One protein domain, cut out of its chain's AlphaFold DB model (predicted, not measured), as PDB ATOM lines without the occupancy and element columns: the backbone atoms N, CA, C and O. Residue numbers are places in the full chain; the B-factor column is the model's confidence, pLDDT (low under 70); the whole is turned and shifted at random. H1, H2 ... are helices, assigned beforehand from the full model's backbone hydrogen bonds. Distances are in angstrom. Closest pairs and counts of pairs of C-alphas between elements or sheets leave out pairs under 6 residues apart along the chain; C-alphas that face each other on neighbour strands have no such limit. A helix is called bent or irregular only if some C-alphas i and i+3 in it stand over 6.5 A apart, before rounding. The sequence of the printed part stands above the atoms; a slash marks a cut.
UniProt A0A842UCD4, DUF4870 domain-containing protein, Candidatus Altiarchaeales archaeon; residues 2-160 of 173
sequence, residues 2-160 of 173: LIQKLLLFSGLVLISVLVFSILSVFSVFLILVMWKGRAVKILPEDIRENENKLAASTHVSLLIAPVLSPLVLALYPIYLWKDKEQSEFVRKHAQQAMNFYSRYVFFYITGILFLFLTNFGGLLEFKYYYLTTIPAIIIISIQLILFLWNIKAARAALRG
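What this domain is: This is residues 2 to 160 of the 173 residues of the protein "DUF4870 domain-containing protein" of Candidatus Altiarchaeales archaeon (UniProt A0A842UCD4). Picture a long rod of aligned helices, in which three long ones, H1, H4 and H5, run most of its length. The kinked H2 packs among them towards one end, and the short H3 packs on H2 and H4 there; towards the other end the long helices run on without these two, and H1 is only loosely joined to H4 and H5. The 159 printed residues hold five named helices, in chain order H1 H2 H3 H4 H5, and no named strand: an all helix domain and an up and down bundle, each helix running against the one before it. It is loose, with a radius of gyration of the C-alphas of 19.1 A, and spans 66 by 29 by 22 A.

How they stand to each other: Start at H4, residues 88 to 122, the longest helix. It forms a hairpin with H5, residues 126 to 158: they touch, closest at the C-alphas of Thr 118 and Thr 132, 5.7 A apart, at a shallow tilt of 7 degrees, opposite ways. Look next at H2, residues 45 to 68, which touches H5 residues 147 to 158 alone; the closest C-alphas are those of Ala 56 and Ala 154, 4.5 A apart. H2 touches H4 with residues 51 to 62 alone, closest at the C-alphas of Ala 55 and Val 90, 4.6 A. H3, residues 70 to 82, touches H4, with the C-alphas of Trp 81 and Arg 91 closest at 4.6 A, and touches H2, with those of Thr 58 and Pro 77 closest at 5.1 A. H1, residues 2 to 35, touches H2 with residues 20 to 31 alone, closest at the C-alphas of Ser 21 and Val 67, 5.1 A. H1 and H5 are close but not clearly touching, with C-alphas 31 and 151 closest at 7.8 A; H1 and H3 are apart. In H1 and H4 every O i to N i+4 pair is within hydrogen-bond range; H2 has 16 of 20, H3 6 of 9 and H5 25 of 29.

Where its parts are: Find C-alpha 88 at (115.901, -42.717, 58.748), from which H4 runs 50.0 A to C-alpha 122. H5 runs 49.0 A to C-alpha 158 at (118.638, -52.863, 69.905); it is irregular, with C-alphas 127 and 130 8.3 A apart. H1 starts at C-alpha 2 (144.289, -88.100, 42.964) and runs 49.3 A. H2, 32.7 A, has a kink of 41 degrees near residue 62 and is only just irregular, with C-alphas 63 and 66 7.0 A apart. H3 measures 18.7 A.

The domain as a whole: The C-alphas of Pro 44 and Glu 125, the two farthest apart, are 65.8 A from each other. The printed part has no cut and no long link. Its mean pLDDT is 70.1; 81 residues are under 70, among them 4 to 47, 64 to 74 and 112 to 133.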
ATOM      1  N   LEU A   2     145.105 -89.302  43.240       66.56
ATOM      2  CA  LEU A   2     144.289 -88.100  42.964       66.56
ATOM      3  C   LEU A   2     142.880 -88.143  43.597       66.56
ATOM      4  O   LEU A   2     142.463 -87.179  44.230       66.56
ATOM      5  N   ILE A   3     142.190 -89.287  43.504       72.75
ATOM      6  CA  ILE A   3     140.839 -89.485  44.067       72.75
ATOM      7  C   ILE A   3     140.823 -89.309  45.598       72.75
ATOM      8  O   ILE A   3     139.947 -88.639  46.126       72.75
ATOM      9  N   GLN A   4     141.824 -89.832  46.317       68.00
ATOM     10  CA  GLN A   4     141.948 -89.637  47.772       68.00
ATOM     11  C   GLN A   4     142.181 -88.168  48.154       68.00
ATOM     12  O   GLN A   4     141.601 -87.701  49.131       68.00
ATOM     13  N   LYS A   5     142.996 -87.428  47.387       65.31
ATOM     14  CA  LYS A   5     143.225 -85.993  47.624       65.31
ATOM     15  C   LYS A   5     141.950 -85.172  47.387       65.31
ATOM     16  O   LYS A   5     141.638 -84.300  48.190       65.31
ATOM     17  N   LEU A   6     141.187 -85.495  46.339       64.62
ATOM     18  CA  LEU A   6     139.882 -84.880  46.068       64.62
ATOM     19  C   LEU A   6     138.864 -85.179  47.175       64.62
ATOM     20  O   LEU A   6     138.166 -84.270  47.613       64.62
ATOM     21  N   LEU A   7     138.826 -86.418  47.678       67.75
ATOM     22  CA  LEU A   7     137.956 -86.800  48.792       67.75
ATOM     23  C   LEU A   7     138.302 -86.033  50.078       67.75
ATOM     24  O   LEU A   7     137.407 -85.459  50.693       67.75
ATOM     25  N   LEU A   8     139.585 -85.935  50.443       67.00
ATOM     26  CA  LEU A   8     140.038 -85.149  51.601       67.00
ATOM     27  C   LEU A   8     139.700 -83.658  51.469       67.00
ATOM     28  O   LEU A   8     139.195 -83.059  52.417       67.00
ATOM     29  N   PHE A   9     139.929 -83.069  50.293       63.69
ATOM     30  CA  PHE A   9     139.580 -81.673  50.025       63.69
ATOM     31  C   PHE A   9     138.066 -81.443  50.127       63.69
ATOM     32  O   PHE A   9     137.627 -80.537  50.832       63.69
ATOM     33  N   SER A  10     137.261 -82.304  49.497       62.28
ATOM     34  CA  SER A  10     135.799 -82.218  49.573       62.28
ATOM     35  C   SER A  10     135.279 -82.382  51.007       62.28
ATOM     36  O   SER A  10     134.381 -81.649  51.411       62.28
ATOM     37  N   GLY A  11     135.897 -83.257  51.810       67.19
ATOM     38  CA  GLY A  11     135.577 -83.431  53.226       67.19
ATOM     39  C   GLY A  11     135.903 -82.195  54.065       67.19
ATOM     40  O   GLY A  11     135.077 -81.769  54.866       67.19
ATOM     41  N   LEU A  12     137.062 -81.565  53.847       60.59
ATOM     42  CA  LEU A  12     137.441 -80.322  54.533       60.59
ATOM     43  C   LEU A  12     136.515 -79.154  54.177       60.59
ATOM     44  O   LEU A  12     136.120 -78.392  55.062       60.59
ATOM     45  N   VAL A  13     136.135 -79.031  52.903       59.66
ATOM     46  CA  VAL A  13     135.154 -78.032  52.452       59.66
ATOM     47  C   VAL A  13     133.803 -78.288  53.116       59.66
ATOM     48  O   VAL A  13     133.221 -77.361  53.675       59.66
ATOM     49  N   LEU A  14     133.334 -79.539  53.134       64.25
ATOM     50  CA  LEU A  14     132.063 -79.910  53.755       64.25
ATOM     51  C   LEU A  14     132.054 -79.617  55.264       64.25
ATOM     52  O   LEU A  14     131.102 -79.022  55.757       64.25
ATOM     53  N   ILE A  15     133.127 -79.964  55.986       66.31
ATOM     54  CA  ILE A  15     133.282 -79.663  57.420       66.31
ATOM     55  C   ILE A  15     133.281 -78.150  57.655       66.31
ATOM     56  O   ILE A  15     132.613 -77.677  58.570       66.31
ATOM     57  N   SER A  16     133.985 -77.384  56.818       56.72
ATOM     58  CA  SER A  16     134.040 -75.923  56.935       56.72
ATOM     59  C   SER A  16     132.659 -75.295  56.746       56.72
ATOM     60  O   SER A  16     132.266 -74.440  57.536       56.72
ATOM     61  N   VAL A  17     131.897 -75.763  55.750       60.72
ATOM     62  CA  VAL A  17     130.502 -75.351  55.533       60.72
ATOM     63  C   VAL A  17     129.641 -75.720  56.744       60.72
ATOM     64  O   VAL A  17     128.921 -74.865  57.249       60.72
ATOM     65  N   LEU A  18     129.764 -76.945  57.264       63.88
ATOM     66  CA  LEU A  18     128.972 -77.428  58.398       63.88
ATOM     67  C   LEU A  18     129.235 -76.624  59.683       63.88
ATOM     68  O   LEU A  18     128.295 -76.194  60.350       63.88
ATOM     69  N   VAL A  19     130.508 -76.383  60.015       64.00
ATOM     70  CA  VAL A  19     130.915 -75.559  61.166       64.00
ATOM     71  C   VAL A  19     130.359 -74.146  61.019       64.00
ATOM     72  O   VAL A  19     129.818 -73.595  61.977       64.00
ATOM     73  N   PHE A  20     130.431 -73.578  59.814       60.38
ATOM     74  CA  PHE A  20     129.894 -72.252  59.544       60.38
ATOM     75  C   PHE A  20     128.372 -72.198  59.729       60.38
ATOM     76  O   PHE A  20     127.862 -71.301  60.402       60.38
ATOM     77  N   SER A  21     127.648 -73.201  59.221       59.25
ATOM     78  CA  SER A  21     126.201 -73.323  59.410       59.25
ATOM     79  C   SER A  21     125.816 -73.420  60.889       59.25
ATOM     80  O   SER A  21     124.907 -72.716  61.328       59.25
ATOM     81  N   ILE A  22     126.532 -74.231  61.678       65.62
ATOM     82  CA  ILE A  22     126.292 -74.384  63.123       65.62
ATOM     83  C   ILE A  22     126.524 -73.059  63.861       65.62
ATOM     84  O   ILE A  22     125.680 -72.649  64.659       65.62
ATOM     85  N   LEU A  23     127.636 -72.367  63.584       59.78
ATOM     86  CA  LEU A  23     127.965 -71.090  64.227       59.78
ATOM     87  C   LEU A  23     126.921 -70.011  63.926       59.78
ATOM     88  O   LEU A  23     126.511 -69.278  64.831       59.78
ATOM     89  N   SER A  24     126.439 -69.939  62.687       56.22
ATOM     90  CA  SER A  24     125.374 -69.012  62.316       56.22
ATOM     91  C   SER A  24     124.049 -69.337  63.018       56.22
ATOM     92  O   SER A  24     123.439 -68.430  63.581       56.22
ATOM     93  N   VAL A  25     123.624 -70.609  63.079       61.78
ATOM     94  CA  VAL A  25     122.400 -71.016  63.807       61.78
ATOM     95  C   VAL A  25     122.503 -70.693  65.300       61.78
ATOM     96  O   VAL A  25     121.592 -70.085  65.868       61.78
ATOM     97  N   PHE A  26     123.627 -71.035  65.938       61.84
ATOM     98  CA  PHE A  26     123.865 -70.750  67.357       61.84
ATOM     99  C   PHE A  26     123.799 -69.250  67.666       61.84
ATOM    100  O   PHE A  26     123.335 -68.826  68.723       61.84
ATOM    101  N   SER A  27     124.215 -68.423  66.717       57.66
ATOM    102  CA  SER A  27     124.255 -66.981  66.906       57.66
ATOM    103  C   SER A  27     122.914 -66.301  66.704       57.66
ATOM    104  O   SER A  27     122.601 -65.352  67.417       57.66
ATOM    105  N   VAL A  28     122.090 -66.824  65.794       60.31
ATOM    106  CA  VAL A  28     120.670 -66.460  65.722       60.31
ATOM    107  C   VAL A  28     120.003 -66.776  67.046       60.31
ATOM    108  O   VAL A  28     119.363 -65.905  67.624       60.31
ATOM    109  N   PHE A  29     120.226 -67.980  67.574       64.56
ATOM    110  CA  PHE A  29     119.705 -68.374  68.877       64.56
ATOM    111  C   PHE A  29     120.170 -67.430  69.998       64.56
ATOM    112  O   PHE A  29     119.336 -66.925  70.745       64.56
ATOM    113  N   LEU A  30     121.467 -67.109  70.083       62.91
ATOM    114  CA  LEU A  30     121.983 -66.149  71.065       62.91
ATOM    115  C   LEU A  30     121.332 -64.773  70.930       62.91
ATOM    116  O   LEU A  30     120.997 -64.160  71.940       62.91
ATOM    117  N   ILE A  31     121.133 -64.280  69.708       59.03
ATOM    118  CA  ILE A  31     120.493 -62.982  69.499       59.03
ATOM    119  C   ILE A  31     119.029 -63.034  69.912       59.03
ATOM    120  O   ILE A  31     118.610 -62.142  70.639       59.03
ATOM    121  N   LEU A  32     118.283 -64.081  69.550       60.22
ATOM    122  CA  LEU A  32     116.897 -64.282  69.984       60.22
ATOM    123  C   LEU A  32     116.782 -64.357  71.518       60.22
ATOM    124  O   LEU A  32     115.888 -63.743  72.099       60.22
ATOM    125  N   VAL A  33     117.708 -65.050  72.191       60.72
ATOM    126  CA  VAL A  33     117.765 -65.132  73.663       60.72
ATOM    127  C   VAL A  33     118.063 -63.765  74.280       60.72
ATOM    128  O   VAL A  33     117.400 -63.353  75.231       60.72
ATOM    129  N   MET A  34     119.025 -63.027  73.724       55.34
ATOM    130  CA  MET A  34     119.356 -61.673  74.178       55.34
ATOM    131  C   MET A  34     118.255 -60.653  73.882       55.34
ATOM    132  O   MET A  34     118.132 -59.657  74.596       55.34
ATOM    133  N   TRP A  35     117.448 -60.905  72.852       55.50
ATOM    134  CA  TRP A  35     116.364 -60.033  72.420       55.50
ATOM    135  C   TRP A  35     115.272 -59.885  73.477       55.50
ATOM    136  O   TRP A  35     114.632 -58.844  73.570       55.50
ATOM    137  N   LYS A  36     115.106 -60.893  74.335       53.09
ATOM    138  CA  LYS A  36     114.097 -60.896  75.397       53.09
ATOM    139  C   LYS A  36     114.400 -59.916  76.548       53.09
ATOM    140  O   LYS A  36     113.614 -59.844  77.484       53.09
ATOM    141  N   GLY A  37     115.538 -59.206  76.523       45.53
ATOM    142  CA  GLY A  37     116.127 -58.619  77.731       45.53
ATOM    143  C   GLY A  37     116.206 -57.095  77.893       45.53
ATOM    144  O   GLY A  37     116.488 -56.689  79.017       45.53
ATOM    145  N   ARG A  38     116.050 -56.226  76.876       47.88
ATOM    146  CA  ARG A  38     116.280 -54.766  77.075       47.88
ATOM    147  C   ARG A  38     115.504 -53.853  76.122       47.88
ATOM    148  O   ARG A  38     115.755 -53.880  74.923       47.88
ATOM    149  N   ALA A  39     114.706 -52.952  76.695       40.50
ATOM    150  CA  ALA A  39     114.223 -51.719  76.072       40.50
ATOM    151  C   ALA A  39     114.764 -50.513  76.872       40.50
ATOM    152  O   ALA A  39     114.747 -50.524  78.101       40.50
ATOM    153  N   VAL A  40     115.292 -49.487  76.196       44.94
ATOM    154  CA  VAL A  40     115.786 -48.224  76.794       44.94
ATOM    155  C   VAL A  40     114.917 -47.100  76.248       44.94
ATOM    156  O   VAL A  40     114.904 -46.994  75.035       44.94
ATOM    157  N   LYS A  41     114.211 -46.315  77.096       41.97
ATOM    158  CA  LYS A  41     113.127 -45.285  76.899       41.97
ATOM    159  C   LYS A  41     113.552 -43.885  76.398       41.97
ATOM    160  O   LYS A  41     114.394 -43.339  77.078       41.97
ATOM    161  N   ILE A  42     112.956 -43.344  75.306       43.84
ATOM    162  CA  ILE A  42     112.918 -41.978  74.672       43.84
ATOM    163  C   ILE A  42     112.205 -42.067  73.274       43.84
ATOM    164  O   ILE A  42     112.859 -42.063  72.236       43.84
ATOM    165  N   LEU A  43     110.886 -42.282  73.259       45.09
ATOM    166  CA  LEU A  43     109.849 -42.236  72.184       45.09
ATOM    167  C   LEU A  43     108.643 -43.014  72.777       45.09
ATOM    168  O   LEU A  43     108.859 -43.672  73.806       45.09
ATOM    169  N   PRO A  44     107.407 -42.976  72.224       56.53
ATOM    170  CA  PRO A  44     106.379 -43.946  72.611       56.53
ATOM    171  C   PRO A  44     107.025 -45.332  72.599       56.53
ATOM    172  O   PRO A  44     107.700 -45.699  71.630       56.53
ATOM    173  N   GLU A  45     107.011 -45.987  73.759       61.28
ATOM    174  CA  GLU A  45     107.940 -47.075  74.073       61.28
ATOM    175  C   GLU A  45     107.817 -48.218  73.055       61.28
ATOM    176  O   GLU A  45     108.820 -48.798  72.648       61.28
ATOM    177  N   ASP A  46     106.605 -48.404  72.546       64.88
ATOM    178  CA  ASP A  46     106.169 -49.315  71.498       64.88
ATOM    179  C   ASP A  46     106.724 -48.994  70.099       64.88
ATOM    180  O   ASP A  46     107.257 -49.885  69.431       64.88
ATOM    181  N   ILE A  47     106.648 -47.737  69.647       68.44
ATOM    182  CA  ILE A  47     107.084 -47.350  68.292       68.44
ATOM    183  C   ILE A  47     108.595 -47.514  68.158       68.44
ATOM    184  O   ILE A  47     109.079 -48.147  67.221       68.44
ATOM    185  N   ARG A  48     109.361 -47.008  69.123       72.44
ATOM    186  CA  ARG A  48     110.822 -47.076  69.025       72.44
ATOM    187  C   ARG A  48     111.373 -48.452  69.358       72.44
ATOM    188  O   ARG A  48     112.395 -48.845  68.804       72.44
ATOM    189  N   GLU A  49     110.723 -49.217  70.232       77.69
ATOM    190  CA  GLU A  49     111.097 -50.622  70.392       77.69
ATOM    191  C   GLU A  49     110.940 -51.373  69.062       77.69
ATOM    192  O   GLU A  49     111.842 -52.122  68.685       77.69
ATOM    193  N   ASN A  50     109.871 -51.108  68.301       80.38
ATOM    194  CA  ASN A  50     109.697 -51.665  66.960       80.38
ATOM    195  C   ASN A  50     110.767 -51.187  65.967       80.38
ATOM    196  O   ASN A  50     111.302 -52.011  65.228       80.38
ATOM    197  N   GLU A  51     111.152 -49.911  65.977       82.31
ATOM    198  CA  GLU A  51     112.235 -49.412  65.116       82.31
ATOM    199  C   GLU A  51     113.595 -50.025  65.461       82.31
ATOM    200  O   GLU A  51     114.329 -50.445  64.568       82.31
ATOM    201  N   ASN A  52     113.924 -50.150  66.748       85.06
ATOM    202  CA  ASN A  52     115.156 -50.791  67.211       85.06
ATOM    203  C   ASN A  52     115.194 -52.272  66.823       85.06
ATOM    204  O   ASN A  52     116.221 -52.784  66.372       85.06
ATOM    205  N   LYS A  53     114.059 -52.961  66.973       82.12
ATOM    206  CA  LYS A  53     113.857 -54.348  66.539       82.12
ATOM    207  C   LYS A  53     114.075 -54.494  65.038       82.12
ATOM    208  O   LYS A  53     114.817 -55.379  64.611       82.12
ATOM    209  N   LEU A  54     113.481 -53.602  64.252       83.50
ATOM    210  CA  LEU A  54     113.580 -53.615  62.801       83.50
ATOM    211  C   LEU A  54     115.008 -53.292  62.338       83.50
ATOM    212  O   LEU A  54     115.585 -54.029  61.540       83.50
ATOM    213  N   ALA A  55     115.646 -52.282  62.926       85.44
ATOM    214  CA  ALA A  55     117.044 -51.953  62.671       85.44
ATOM    215  C   ALA A  55     117.980 -53.116  63.041       85.44
ATOM    216  O   ALA A  55     118.863 -53.461  62.259       85.44
ATOM    217  N   ALA A  56     117.772 -53.790  64.176       85.06
ATOM    218  CA  ALA A  56     118.563 -54.957  64.562       85.06
ATOM    219  C   ALA A  56     118.357 -56.138  63.608       85.06
ATOM    220  O   ALA A  56     119.319 -56.819  63.251       85.06
ATOM    221  N   SER A  57     117.124 -56.354  63.145       84.38
ATOM    222  CA  SER A  57     116.791 -57.458  62.246       84.38
ATOM    223  C   SER A  57     117.527 -57.387  60.902       84.38
ATOM    224  O   SER A  57     117.853 -58.432  60.338       84.38
ATOM    225  N   THR A  58     117.898 -56.188  60.429       85.75
ATOM    226  CA  THR A  58     118.732 -56.034  59.223       85.75
ATOM    227  C   THR A  58     120.103 -56.695  59.399       85.75
ATOM    228  O   THR A  58     120.520 -57.470  58.545       85.75
ATOM    229  N   HIS A  59     120.755 -56.500  60.546       85.88
ATOM    230  CA  HIS A  59     122.038 -57.129  60.900       85.88
ATOM    231  C   HIS A  59     121.886 -58.630  61.170       85.88
ATOM    232  O   HIS A  59     122.685 -59.438  60.693       85.88
ATOM    233  N   VAL A  60     120.811 -59.027  61.860       82.62
ATOM    234  CA  VAL A  60     120.515 -60.441  62.145       82.62
ATOM    235  C   VAL A  60     120.295 -61.235  60.870       82.62
ATOM    236  O   VAL A  60     120.874 -62.307  60.733       82.62
ATOM    237  N   SER A  61     119.519 -60.710  59.917       80.19
ATOM    238  CA  SER A  61     119.252 -61.388  58.642       80.19
ATOM    239  C   SER A  61     120.544 -61.757  57.902       80.19
ATOM    240  O   SER A  61     120.660 -62.854  57.356       80.19
ATOM    241  N   LEU A  62     121.570 -60.905  57.996       78.31
ATOM    242  CA  LEU A  62     122.883 -61.140  57.403       78.31
ATOM    243  C   LEU A  62     123.722 -62.184  58.147       78.31
ATOM    244  O   LEU A  62     124.573 -62.814  57.528       78.31
ATOM    245  N   LEU A  63     123.489 -62.403  59.444       74.12
ATOM    246  CA  LEU A  63     124.135 -63.485  60.198       74.12
ATOM    247  C   LEU A  63     123.608 -64.868  59.784       74.12
ATOM    248  O   LEU A  63     124.346 -65.854  59.860       74.12
ATOM    249  N   ILE A  64     122.349 -64.935  59.335       68.38
ATOM    250  CA  ILE A  64     121.687 -66.172  58.880       68.38
ATOM    251  C   ILE A  64     121.875 -66.404  57.378       68.38
ATOM    252  O   ILE A  64     121.747 -67.539  56.913       68.38
ATOM    253  N   ALA A  65     122.199 -65.349  56.621       68.69
ATOM    254  CA  ALA A  65     122.415 -65.392  55.173       68.69
ATOM    255  C   ALA A  65     123.309 -66.559  54.716       68.69
ATOM    256  O   ALA A  65     122.933 -67.252  53.772       68.69
ATOM    257  N   PRO A  66     124.417 -66.878  55.406       63.34
ATOM    258  CA  PRO A  66     125.280 -67.982  55.004       63.34
ATOM    259  C   PRO A  66     124.693 -69.388  55.214       63.34
ATOM    260  O   PRO A  66     125.237 -70.346  54.677       63.34
ATOM    261  N   VAL A  67     123.617 -69.530  55.998       62.78
ATOM    262  CA  VAL A  67     122.981 -70.826  56.308       62.78
ATOM    263  C   VAL A  67     121.833 -71.137  55.364       62.78
ATOM    264  O   VAL A  67     121.720 -72.261  54.891       62.78
ATOM    265  N   LEU A  68     120.948 -70.162  55.138       60.34
ATOM    266  CA  LEU A  68     119.666 -70.409  54.473       60.34
ATOM    267  C   LEU A  68     119.692 -70.052  52.986       60.34
ATOM    268  O   LEU A  68     119.123 -70.780  52.182       60.34
ATOM    269  N   SER A  69     120.332 -68.935  52.625       64.31
ATOM    270  CA  SER A  69     120.649 -68.529  51.250       64.31
ATOM    271  C   SER A  69     121.193 -67.095  51.278       64.31
ATOM    272  O   SER A  69     120.457 -66.179  51.670       64.31
ATOM    273  N   PRO A  70     122.438 -66.859  50.823       63.47
ATOM    274  CA  PRO A  70     123.035 -65.526  50.824       63.47
ATOM    275  C   PRO A  70     122.220 -64.520  49.999       63.47
ATOM    276  O   PRO A  70     122.065 -63.361  50.377       63.47
ATOM    277  N   LEU A  71     121.648 -64.971  48.878       63.22
ATOM    278  CA  LEU A  71     120.879 -64.122  47.970       63.22
ATOM    279  C   LEU A  71     119.522 -63.728  48.552       63.22
ATOM    280  O   LEU A  71     119.160 -62.561  48.475       63.22
ATOM    281  N   VAL A  72     118.791 -64.669  49.154       64.62
ATOM    282  CA  VAL A  72     117.429 -64.411  49.656       64.62
ATOM    283  C   VAL A  72     117.459 -63.489  50.871       64.62
ATOM    284  O   VAL A  72     116.657 -62.565  50.972       64.62
ATOM    285  N   LEU A  73     118.413 -63.693  51.780       68.00
ATOM    286  CA  LEU A  73     118.469 -62.932  53.027       68.00
ATOM    287  C   LEU A  73     119.118 -61.552  52.879       68.00
ATOM    288  O   LEU A  73     118.834 -60.672  53.684       68.00
ATOM    289  N   ALA A  74     119.892 -61.313  51.815       69.12
ATOM    290  CA  ALA A  74     120.348 -59.969  51.457       69.12
ATOM    291  C   ALA A  74     119.214 -59.070  50.930       69.12
ATOM    292  O   ALA A  74     119.316 -57.846  51.005       69.12
ATOM    293  N   LEU A  75     118.110 -59.644  50.431       74.38
ATOM    294  CA  LEU A  75     116.967 -58.862  49.942       74.38
ATOM    295  C   LEU A  75     116.263 -58.097  51.062       74.38
ATOM    296  O   LEU A  75     115.716 -57.031  50.806       74.38
ATOM    297  N   TYR A  76     116.301 -58.603  52.295       78.69
ATOM    298  CA  TYR A  76     115.636 -57.980  53.436       78.69
ATOM    299  C   TYR A  76     116.220 -56.601  53.812       78.69
ATOM    300  O   TYR A  76     115.476 -55.617  53.811       78.69
ATOM    301  N   PRO A  77     117.536 -56.452  54.055       82.19
ATOM    302  CA  PRO A  77     118.133 -55.136  54.256       82.19
ATOM    303  C   PRO A  77     118.060 -54.254  52.996       82.19
ATOM    304  O   PRO A  77     117.914 -53.043  53.126       82.19
ATOM    305  N   ILE A  78     118.077 -54.811  51.776       81.44
ATOM    306  CA  ILE A  78     117.841 -54.022  50.546       81.44
ATOM    307  C   ILE A  78     116.426 -53.438  50.523       81.44
ATOM    308  O   ILE A  78     116.257 -52.266  50.184       81.44
ATOM    309  N   TYR A  79     115.425 -54.247  50.871       81.88
ATOM    310  CA  TYR A  79     114.029 -53.837  50.955       81.88
ATOM    311  C   TYR A  79     113.876 -52.682  51.949       81.88
ATOM    312  O   TYR A  79     113.437 -51.604  51.556       81.88
ATOM    313  N   LEU A  80     114.361 -52.855  53.184       82.56
ATOM    314  CA  LEU A  80     114.279 -51.822  54.222       82.56
ATOM    315  C   LEU A  80     115.088 -50.560  53.897       82.56
ATOM    316  O   LEU A  80     114.728 -49.472  54.332       82.56
ATOM    317  N   TRP A  81     116.174 -50.671  53.129       82.62
ATOM    318  CA  TRP A  81     116.944 -49.507  52.690       82.62
ATOM    319  C   TRP A  81     116.212 -48.681  51.615       82.62
ATOM    320  O   TRP A  81     116.279 -47.445  51.633       82.62
ATOM    321  N   LYS A  82     115.531 -49.357  50.677       79.69
ATOM    322  CA  LYS A  82     114.803 -48.731  49.558       79.69
ATOM    323  C   LYS A  82     113.403 -48.252  49.927       79.69
ATOM    324  O   LYS A  82     112.888 -47.362  49.248       79.69
ATOM    325  N   ASP A  83     112.806 -48.829  50.960       80.62
ATOM    326  CA  ASP A  83     111.505 -48.421  51.466       80.62
ATOM    327  C   ASP A  83     111.588 -47.008  52.075       80.62
ATOM    328  O   ASP A  83     112.363 -46.740  52.995       80.62
ATOM    329  N   LYS A  84     110.820 -46.075  51.499       75.44
ATOM    330  CA  LYS A  84     110.786 -44.664  51.912       75.44
ATOM    331  C   LYS A  84     109.869 -44.424  53.109       75.44
ATOM    332  O   LYS A  84     109.967 -43.356  53.706       75.44
ATOM    333  N   GLU A  85     109.001 -45.380  53.434       78.50
ATOM    334  CA  GLU A  85     108.098 -45.309  54.585       78.50
ATOM    335  C   GLU A  85     108.822 -45.659  55.893       78.50
ATOM    336  O   GLU A  85     108.354 -45.322  56.978       78.50
ATOM    337  N   GLN A  86     110.003 -46.280  55.799       79.19
ATOM    338  CA  GLN A  86     110.850 -46.575  56.951       79.19
ATOM    339  C   GLN A  86     111.541 -45.328  57.488       79.19
ATOM    340  O   GLN A  86     111.978 -44.446  56.738       79.19
ATOM    341  N   SER A  87     111.741 -45.302  58.804       83.88
ATOM    342  CA  SER A  87     112.470 -44.217  59.443       83.88
ATOM    343  C   SER A  87     113.931 -44.158  59.013       83.88
ATOM    344  O   SER A  87     114.556 -45.146  58.610       83.88
ATOM    345  N   GLU A  88     114.507 -42.960  59.118       85.31
ATOM    346  CA  GLU A  88     115.901 -42.717  58.748       85.31
ATOM    347  C   GLU A  88     116.870 -43.607  59.545       85.31
ATOM    348  O   GLU A  88     117.888 -44.048  59.010       85.31
ATOM    349  N   PHE A  89     116.528 -43.930  60.796       84.94
ATOM    350  CA  PHE A  89     117.292 -44.842  61.643       84.94
ATOM    351  C   PHE A  89     117.357 -46.256  61.051       84.94
ATOM    352  O   PHE A  89     118.449 -46.782  60.816       84.94
ATOM    353  N   VAL A  90     116.203 -46.849  60.723       83.81
ATOM    354  CA  VAL A  90     116.126 -48.190  60.120       83.81
ATOM    355  C   VAL A  90     116.844 -48.214  58.773       83.81
ATOM    356  O   VAL A  90     117.648 -49.114  58.520       83.81
ATOM    357  N   ARG A  91     116.638 -47.192  57.934       84.56
ATOM    358  CA  ARG A  91     117.293 -47.081  56.622       84.56
ATOM    359  C   ARG A  91     118.815 -46.980  56.730       84.56
ATOM    360  O   ARG A  91     119.513 -47.617  55.940       84.56
ATOM    361  N   LYS A  92     119.344 -46.236  57.710       86.50
ATOM    362  CA  LYS A  92     120.792 -46.159  57.975       86.50
ATOM    363  C   LYS A  92     121.358 -47.511  58.401       86.50
ATOM    364  O   LYS A  92     122.361 -47.942  57.834       86.50
ATOM    365  N   HIS A  93     120.699 -48.217  59.322       87.06
ATOM    366  CA  HIS A  93     121.131 -49.555  59.735       87.06
ATOM    367  C   HIS A  93     121.048 -50.570  58.588       87.06
ATOM    368  O   HIS A  93     121.967 -51.370  58.438       87.06
ATOM    369  N   ALA A  94     120.020 -50.494  57.740       84.56
ATOM    370  CA  ALA A  94     119.879 -51.332  56.552       84.56
ATOM    371  C   ALA A  94     120.998 -51.078  55.524       84.56
ATOM    372  O   ALA A  94     121.602 -52.017  55.005       84.56
ATOM    373  N   GLN A  95     121.347 -49.811  55.279       86.06
ATOM    374  CA  GLN A  95     122.472 -49.446  54.416       86.06
ATOM    375  C   GLN A  95     123.812 -49.932  54.991       86.06
ATOM    376  O   GLN A  95     124.644 -50.484  54.270       86.06
ATOM    377  N   GLN A  96     124.025 -49.757  56.296       85.25
ATOM    378  CA  GLN A  96     125.221 -50.230  56.995       85.25
ATOM    379  C   GLN A  96     125.335 -51.756  56.962       85.25
ATOM    380  O   GLN A  96     126.416 -52.278  56.695       85.25
ATOM    381  N   ALA A  97     124.221 -52.460  57.166       85.62
ATOM    382  CA  ALA A  97     124.115 -53.905  57.025       85.62
ATOM    383  C   ALA A  97     124.535 -54.330  55.605       85.62
ATOM    384  O   ALA A  97     125.402 -55.186  55.446       85.62
ATOM    385  N   MET A  98     124.026 -53.667  54.563       83.31
ATOM    386  CA  MET A  98     124.405 -53.963  53.175       83.31
ATOM    387  C   MET A  98     125.874 -53.681  52.858       83.31
ATOM    388  O   MET A  98     126.508 -54.471  52.159       83.31
ATOM    389  N   ASN A  99     126.437 -52.596  53.390       83.69
ATOM    390  CA  ASN A  99     127.861 -52.290  53.245       83.69
ATOM    391  C   ASN A  99     128.743 -53.330  53.948       83.69
ATOM    392  O   ASN A  99     129.813 -53.683  53.452       83.69
ATOM    393  N   PHE A 100     128.303 -53.830  55.102       82.94
ATOM    394  CA  PHE A 100     128.966 -54.937  55.775       82.94
ATOM    395  C   PHE A 100     128.862 -56.223  54.944       82.94
ATOM    396  O   PHE A 100     129.873 -56.884  54.717       82.94
ATOM    397  N   TYR A 101     127.671 -56.546  54.432       78.56
ATOM    398  CA  TYR A 101     127.434 -57.742  53.628       78.56
ATOM    399  C   TYR A 101     128.253 -57.757  52.336       78.56
ATOM    400  O   TYR A 101     128.855 -58.773  52.010       78.56
ATOM    401  N   SER A 102     128.341 -56.635  51.617       74.94
ATOM    402  CA  SER A 102     129.135 -56.554  50.385       74.94
ATOM    403  C   SER A 102     130.625 -56.784  50.649       74.94
ATOM    404  O   SER A 102     131.266 -57.553  49.929       74.94
ATOM    405  N   ARG A 103     131.169 -56.205  51.729       77.06
ATOM    406  CA  ARG A 103     132.545 -56.470  52.182       77.06
ATOM    407  C   ARG A 103     132.726 -57.927  52.592       77.06
ATOM    408  O   ARG A 103     133.706 -58.549  52.195       77.06
ATOM    409  N   TYR A 104     131.779 -58.479  53.346       76.31
ATOM    410  CA  TYR A 104     131.787 -59.878  53.764       76.31
ATOM    411  C   TYR A 104     131.809 -60.827  52.557       76.31
ATOM    412  O   TYR A 104     132.669 -61.701  52.490       76.31
ATOM    413  N   VAL A 105     130.936 -60.616  51.566       74.19
ATOM    414  CA  VAL A 105     130.890 -61.400  50.322       74.19
ATOM    415  C   VAL A 105     132.202 -61.275  49.550       74.19
ATOM    416  O   VAL A 105     132.732 -62.285  49.092       74.19
ATOM    417  N   PHE A 106     132.772 -60.072  49.453       72.19
ATOM    418  CA  PHE A 106     134.069 -59.866  48.806       72.19
ATOM    419  C   PHE A 106     135.193 -60.660  49.493       72.19
ATOM    420  O   PHE A 106     135.935 -61.380  48.819       72.19
ATOM    421  N   PHE A 107     135.296 -60.598  50.825       70.88
ATOM    422  CA  PHE A 107     136.276 -61.385  51.585       70.88
ATOM    423  C   PHE A 107     136.019 -62.889  51.492       70.88
ATOM    424  O   PHE A 107     136.968 -63.665  51.403       70.88
ATOM    425  N   TYR A 108     134.755 -63.308  51.473       71.12
ATOM    426  CA  TYR A 108     134.370 -64.708  51.330       71.12
ATOM    427  C   TYR A 108     134.780 -65.275  49.966       71.12
ATOM    428  O   TYR A 108     135.469 -66.293  49.914       71.12
ATOM    429  N   ILE A 109     134.447 -64.585  48.869       69.62
ATOM    430  CA  ILE A 109     134.838 -64.982  47.508       69.62
ATOM    431  C   ILE A 109     136.362 -64.985  47.368       69.62
ATOM    432  O   ILE A 109     136.926 -65.958  46.874       69.62
ATOM    433  N   THR A 110     137.039 -63.936  47.844       70.06
ATOM    434  CA  THR A 110     138.507 -63.845  47.786       70.06
ATOM    435  C   THR A 110     139.164 -64.960  48.600       70.06
ATOM    436  O   THR A 110     140.130 -65.563  48.144       70.06
ATOM    437  N   GLY A 111     138.617 -65.285  49.774       70.75
ATOM    438  CA  GLY A 111     139.090 -66.378  50.618       70.75
ATOM    439  C   GLY A 111     138.918 -67.749  49.962       70.75
ATOM    440  O   GLY A 111     139.859 -68.536  49.949       70.75
ATOM    441  N   ILE A 112     137.758 -68.021  49.354       68.62
ATOM    442  CA  ILE A 112     137.533 -69.257  48.587       68.62
ATOM    443  C   ILE A 112     138.486 -69.338  47.399       68.62
ATOM    444  O   ILE A 112     139.094 -70.384  47.187       68.62
ATOM    445  N   LEU A 113     138.651 -68.250  46.645       68.81
ATOM    446  CA  LEU A 113     139.557 -68.213  45.501       68.81
ATOM    447  C   LEU A 113     141.001 -68.476  45.942       68.81
ATOM    448  O   LEU A 113     141.703 -69.271  45.325       68.81
ATOM    449  N   PHE A 114     141.423 -67.872  47.052       69.62
ATOM    450  CA  PHE A 114     142.746 -68.080  47.625       69.62
ATOM    451  C   PHE A 114     142.945 -69.531  48.087       69.62
ATOM    452  O   PHE A 114     143.968 -70.143  47.771       69.62
ATOM    453  N   LEU A 115     141.965 -70.113  48.788       68.75
ATOM    454  CA  LEU A 115     141.976 -71.521  49.197       68.75
ATOM    455  C   LEU A 115     142.010 -72.463  47.996       68.75
ATOM    456  O   LEU A 115     142.722 -73.464  48.028       68.75
ATOM    457  N   PHE A 116     141.269 -72.146  46.936       67.31
ATOM    458  CA  PHE A 116     141.258 -72.917  45.703       67.31
ATOM    459  C   PHE A 116     142.626 -72.874  45.019       67.31
ATOM    460  O   PHE A 116     143.188 -73.927  44.743       67.31
ATOM    461  N   LEU A 117     143.209 -71.684  44.827       68.75
ATOM    462  CA  LEU A 117     144.526 -71.505  44.203       68.75
ATOM    463  C   LEU A 117     145.645 -72.188  45.001       68.75
ATOM    464  O   LEU A 117     146.499 -72.862  44.424       68.75
ATOM    465  N   THR A 118     145.619 -72.073  46.330       66.31
ATOM    466  CA  THR A 118     146.621 -72.720  47.193       66.31
ATOM    467  C   THR A 118     146.455 -74.236  47.270       66.31
ATOM    468  O   THR A 118     147.459 -74.943  47.272       66.31
ATOM    469  N   ASN A 119     145.228 -74.771  47.255       61.84
ATOM    470  CA  ASN A 119     145.013 -76.223  47.209       61.84
ATOM    471  C   ASN A 119     145.273 -76.828  45.820       61.84
ATOM    472  O   ASN A 119     145.796 -77.940  45.744       61.84
ATOM    473  N   PHE A 120     144.988 -76.113  44.726       60.16
ATOM    474  CA  PHE A 120     145.367 -76.557  43.379       60.16
ATOM    475  C   PHE A 120     146.890 -76.569  43.194       60.16
ATOM    476  O   PHE A 120     147.418 -77.502  42.595       60.16
ATOM    477  N   GLY A 121     147.608 -75.602  43.778       57.97
ATOM    478  CA  GLY A 121     149.073 -75.634  43.852       57.97
ATOM    479  C   GLY A 121     149.612 -76.745  44.769       57.97
ATOM    480  O   GLY A 121     150.614 -77.382  44.452       57.97
ATOM    481  N   GLY A 122     148.920 -77.033  45.879       54.94
ATOM    482  CA  GLY A 122     149.277 -78.068  46.862       54.94
ATOM    483  C   GLY A 122     148.974 -79.514  46.444       54.94
ATOM    484  O   GLY A 122     149.473 -80.457  47.065       54.94
ATOM    485  N   LEU A 123     148.213 -79.731  45.364       50.28
ATOM    486  CA  LEU A 123     147.972 -81.063  44.791       50.28
ATOM    487  C   LEU A 123     149.267 -81.763  44.337       50.28
ATOM    488  O   LEU A 123     149.267 -82.995  44.211       50.28
ATOM    489  N   LEU A 124     150.366 -81.020  44.176       52.81
ATOM    490  CA  LEU A 124     151.655 -81.542  43.738       52.81
ATOM    491  C   LEU A 124     152.451 -82.223  44.866       52.81
ATOM    492  O   LEU A 124     152.900 -83.342  44.647       52.81
ATOM    493  N   GLU A 125     152.528 -81.699  46.098       54.56
ATOM    494  CA  GLU A 125     153.308 -82.344  47.178       54.56
ATOM    495  C   GLU A 125     152.783 -82.040  48.597       54.56
ATOM    496  O   GLU A 125     152.582 -80.887  48.973       54.56
ATOM    497  N   PHE A 126     152.644 -83.076  49.440       53.88
ATOM    498  CA  PHE A 126     152.236 -82.971  50.859       53.88
ATOM    499  C   PHE A 126     153.199 -82.143  51.737       53.88
ATOM    500  O   PHE A 126     152.867 -81.818  52.875       53.88
ATOM    501  N   LYS A 127     154.384 -81.786  51.227       57.00
ATOM    502  CA  LYS A 127     155.407 -81.025  51.959       57.00
ATOM    503  C   LYS A 127     155.012 -79.576  52.258       57.00
ATOM    504  O   LYS A 127     155.605 -78.978  53.146       57.00
ATOM    505  N   TYR A 128     153.997 -79.035  51.585       59.38
ATOM    506  CA  TYR A 128     153.617 -77.622  51.683       59.38
ATOM    507  C   TYR A 128     152.304 -77.367  52.435       59.38
ATOM    508  O   TYR A 128     151.666 -76.337  52.228       59.38
ATOM    509  N   TYR A 129     151.890 -78.273  53.331       58.75
ATOM    510  CA  TYR A 129     150.642 -78.142  54.101       58.75
ATOM    511  C   TYR A 129     150.490 -76.757  54.761       58.75
ATOM    512  O   TYR A 129     149.439 -76.127  54.644       58.75
ATOM    513  N   TYR A 130     151.571 -76.203  55.316       61.12
ATOM    514  CA  TYR A 130     151.588 -74.867  55.924       61.12
ATOM    515  C   TYR A 130     151.193 -73.727  54.963       61.12
ATOM    516  O   TYR A 130     150.559 -72.770  55.410       61.12
ATOM    517  N   LEU A 131     151.485 -73.835  53.657       62.34
ATOM    518  CA  LEU A 131     151.078 -72.847  52.643       62.34
ATOM    519  C   LEU A 131     149.560 -72.829  52.420       62.34
ATOM    520  O   LEU A 131     149.025 -71.818  51.980       62.34
ATOM    521  N   THR A 132     148.865 -73.921  52.747       63.44
ATOM    522  CA  THR A 132     147.396 -73.996  52.692       63.44
ATOM    523  C   THR A 132     146.753 -73.696  54.048       63.44
ATOM    524  O   THR A 132     145.725 -73.026  54.110       63.44
ATOM    525  N   THR A 133     147.376 -74.124  55.151       65.19
ATOM    526  CA  THR A 133     146.822 -73.982  56.505       65.19
ATOM    527  C   THR A 133     146.896 -72.555  57.032       65.19
ATOM    528  O   THR A 133     145.907 -72.069  57.576       65.19
ATOM    529  N   ILE A 134     148.030 -71.859  56.875       70.12
ATOM    530  CA  ILE A 134     148.186 -70.491  57.399       70.12
ATOM    531  C   ILE A 134     147.150 -69.544  56.772       70.12
ATOM    532  O   ILE A 134     146.446 -68.857  57.514       70.12
ATOM    533  N   PRO A 135     146.958 -69.529  55.441       66.44
ATOM    534  CA  PRO A 135     145.957 -68.659  54.842       66.44
ATOM    535  C   PRO A 135     144.523 -69.064  55.174       66.44
ATOM    536  O   PRO A 135     143.687 -68.186  55.376       66.44
ATOM    537  N   ALA A 136     144.241 -70.365  55.306       66.38
ATOM    538  CA  ALA A 136     142.947 -70.837  55.794       66.38
ATOM    539  C   ALA A 136     142.638 -70.276  57.192       66.38
ATOM    540  O   ALA A 136     141.546 -69.756  57.416       66.38
ATOM    541  N   ILE A 137     143.610 -70.309  58.110       73.19
ATOM    542  CA  ILE A 137     143.476 -69.737  59.458       73.19
ATOM    543  C   ILE A 137     143.240 -68.223  59.391       73.19
ATOM    544  O   ILE A 137     142.366 -67.720  60.098       73.19
ATOM    545  N   ILE A 138     143.971 -67.496  58.539       75.00
ATOM    546  CA  ILE A 138     143.785 -66.046  58.356       75.00
ATOM    547  C   ILE A 138     142.363 -65.747  57.871       75.00
ATOM    548  O   ILE A 138     141.682 -64.905  58.455       75.00
ATOM    549  N   ILE A 139     141.885 -66.466  56.852       71.19
ATOM    550  CA  ILE A 139     140.531 -66.301  56.311       71.19
ATOM    551  C   ILE A 139     139.488 -66.581  57.397       71.19
ATOM    552  O   ILE A 139     138.617 -65.744  57.625       71.19
ATOM    553  N   ILE A 140     139.593 -67.705  58.111       71.44
ATOM    554  CA  ILE A 140     138.667 -68.061  59.198       71.44
ATOM    555  C   ILE A 140     138.676 -66.990  60.299       71.44
ATOM    556  O   ILE A 140     137.616 -66.597  60.785       71.44
ATOM    557  N   SER A 141     139.851 -66.468  60.655       74.75
ATOM    558  CA  SER A 141     139.995 -65.424  61.677       74.75
ATOM    559  C   SER A 141     139.326 -64.115  61.253       74.75
ATOM    560  O   SER A 141     138.593 -63.518  62.039       74.75
ATOM    561  N   ILE A 142     139.514 -63.685  59.998       76.75
ATOM    562  CA  ILE A 142     138.840 -62.500  59.443       76.75
ATOM    563  C   ILE A 142     137.323 -62.697  59.462       76.75
ATOM    564  O   ILE A 142     136.598 -61.800  59.896       76.75
ATOM    565  N   GLN A 143     136.839 -63.873  59.055       71.31
ATOM    566  CA  GLN A 143     135.410 -64.176  59.073       71.31
ATOM    567  C   GLN A 143     134.832 -64.116  60.487       71.31
ATOM    568  O   GLN A 143     133.772 -63.525  60.683       71.31
ATOM    569  N   LEU A 144     135.544 -64.645  61.486       76.62
ATOM    570  CA  LEU A 144     135.131 -64.572  62.886       76.62
ATOM    571  C   LEU A 144     135.095 -63.125  63.410       76.62
ATOM    572  O   LEU A 144     134.169 -62.754  64.129       76.62
ATOM    573  N   ILE A 145     136.060 -62.282  63.037       81.81
ATOM    574  CA  ILE A 145     136.076 -60.862  63.427       81.81
ATOM    575  C   ILE A 145     134.871 -60.124  62.835       81.81
ATOM    576  O   ILE A 145     134.145 -59.440  63.560       81.81
ATOM    577  N   LEU A 146     134.632 -60.288  61.530       77.31
ATOM    578  CA  LEU A 146     133.482 -59.695  60.845       77.31
ATOM    579  C   LEU A 146     132.171 -60.162  61.487       77.31
ATOM    580  O   LEU A 146     131.285 -59.358  61.777       77.31
ATOM    581  N   PHE A 147     132.087 -61.455  61.780       77.06
ATOM    582  CA  PHE A 147     130.960 -62.075  62.454       77.06
ATOM    583  C   PHE A 147     130.653 -61.422  63.818       77.06
ATOM    584  O   PHE A 147     129.523 -60.994  64.075       77.06
ATOM    585  N   LEU A 148     131.669 -61.254  64.672       82.00
ATOM    586  CA  LEU A 148     131.526 -60.605  65.981       82.00
ATOM    587  C   LEU A 148     131.125 -59.127  65.871       82.00
ATOM    588  O   LEU A 148     130.353 -58.633  66.699       82.00
ATOM    589  N   TRP A 149     131.606 -58.409  64.855       83.50
ATOM    590  CA  TRP A 149     131.181 -57.029  64.611       83.50
ATOM    591  C   TRP A 149     129.720 -56.911  64.215       83.50
ATOM    592  O   TRP A 149     129.056 -55.990  64.683       83.50
ATOM    593  N   ASN A 150     129.204 -57.839  63.416       81.88
ATOM    594  CA  ASN A 150     127.796 -57.835  63.039       81.88
ATOM    595  C   ASN A 150     126.888 -58.120  64.259       81.88
ATOM    596  O   ASN A 150     125.900 -57.422  64.483       81.88
ATOM    597  N   ILE A 151     127.300 -59.019  65.169       82.81
ATOM    598  CA  ILE A 151     126.631 -59.173  66.480       82.81
ATOM    599  C   ILE A 151     126.661 -57.863  67.279       82.81
ATOM    600  O   ILE A 151     125.657 -57.468  67.880       82.81
ATOM    601  N   LYS A 152     127.811 -57.180  67.321       85.25
ATOM    602  CA  LYS A 152     127.952 -55.913  68.048       85.25
ATOM    603  C   LYS A 152     127.038 -54.828  67.467       85.25
ATOM    604  O   LYS A 152     126.413 -54.108  68.244       85.25
ATOM    605  N   ALA A 153     126.909 -54.763  66.144       81.25
ATOM    606  CA  ALA A 153     126.018 -53.842  65.451       81.25
ATOM    607  C   ALA A 153     124.539 -54.132  65.730       81.25
ATOM    608  O   ALA A 153     123.790 -53.216  66.067       81.25
ATOM    609  N   ALA A 154     124.129 -55.404  65.689       82.81
ATOM    610  CA  ALA A 154     122.772 -55.810  66.052       82.81
ATOM    611  C   ALA A 154     122.433 -55.404  67.498       82.81
ATOM    612  O   ALA A 154     121.358 -54.872  67.769       82.81
ATOM    613  N   ARG A 155     123.376 -55.585  68.434       82.31
ATOM    614  CA  ARG A 155     123.206 -55.156  69.834       82.31
ATOM    615  C   ARG A 155     123.127 -53.636  69.988       82.31
ATOM    616  O   ARG A 155     122.368 -53.175  70.831       82.31
ATOM    617  N   ALA A 156     123.912 -52.876  69.228       79.62
ATOM    618  CA  ALA A 156     123.845 -51.415  69.234       79.62
ATOM    619  C   ALA A 156     122.488 -50.920  68.701       79.62
ATOM    620  O   ALA A 156     121.837 -50.111  69.358       79.62
ATOM    621  N   ALA A 157     121.994 -51.513  67.610       82.06
ATOM    622  CA  ALA A 157     120.672 -51.212  67.058       82.06
ATOM    623  C   ALA A 157     119.537 -51.479  68.067       82.06
ATOM    624  O   ALA A 157     118.646 -50.650  68.222       82.06
ATOM    625  N   LEU A 158     119.607 -52.578  68.832       82.44
ATOM    626  CA  LEU A 158     118.638 -52.863  69.905       82.44
ATOM    627  C   LEU A 158     118.626 -51.793  71.010       82.44
ATOM    628  O   LEU A 158     117.591 -51.571  71.639       82.44
ATOM    629  N   ARG A 159     119.757 -51.118  71.246       78.81
ATOM    630  CA  ARG A 159     119.860 -49.999  72.196       78.81
ATOM    631  C   ARG A 159     119.452 -48.649  71.594       78.81
ATOM    632  O   ARG A 159     119.442 -47.664  72.324       78.81
ATOM    633  N   GLY A 160     119.104 -48.595  70.306       76.06
ATOM    634  CA  GLY A 160     118.840 -47.344  69.588       76.06
ATOM    635  C   GLY A 160     120.111 -46.552  69.258       76.06
ATOM    636  O   GLY A 160     120.043 -45.353  69.012       76.06
TER     637      GLY A 160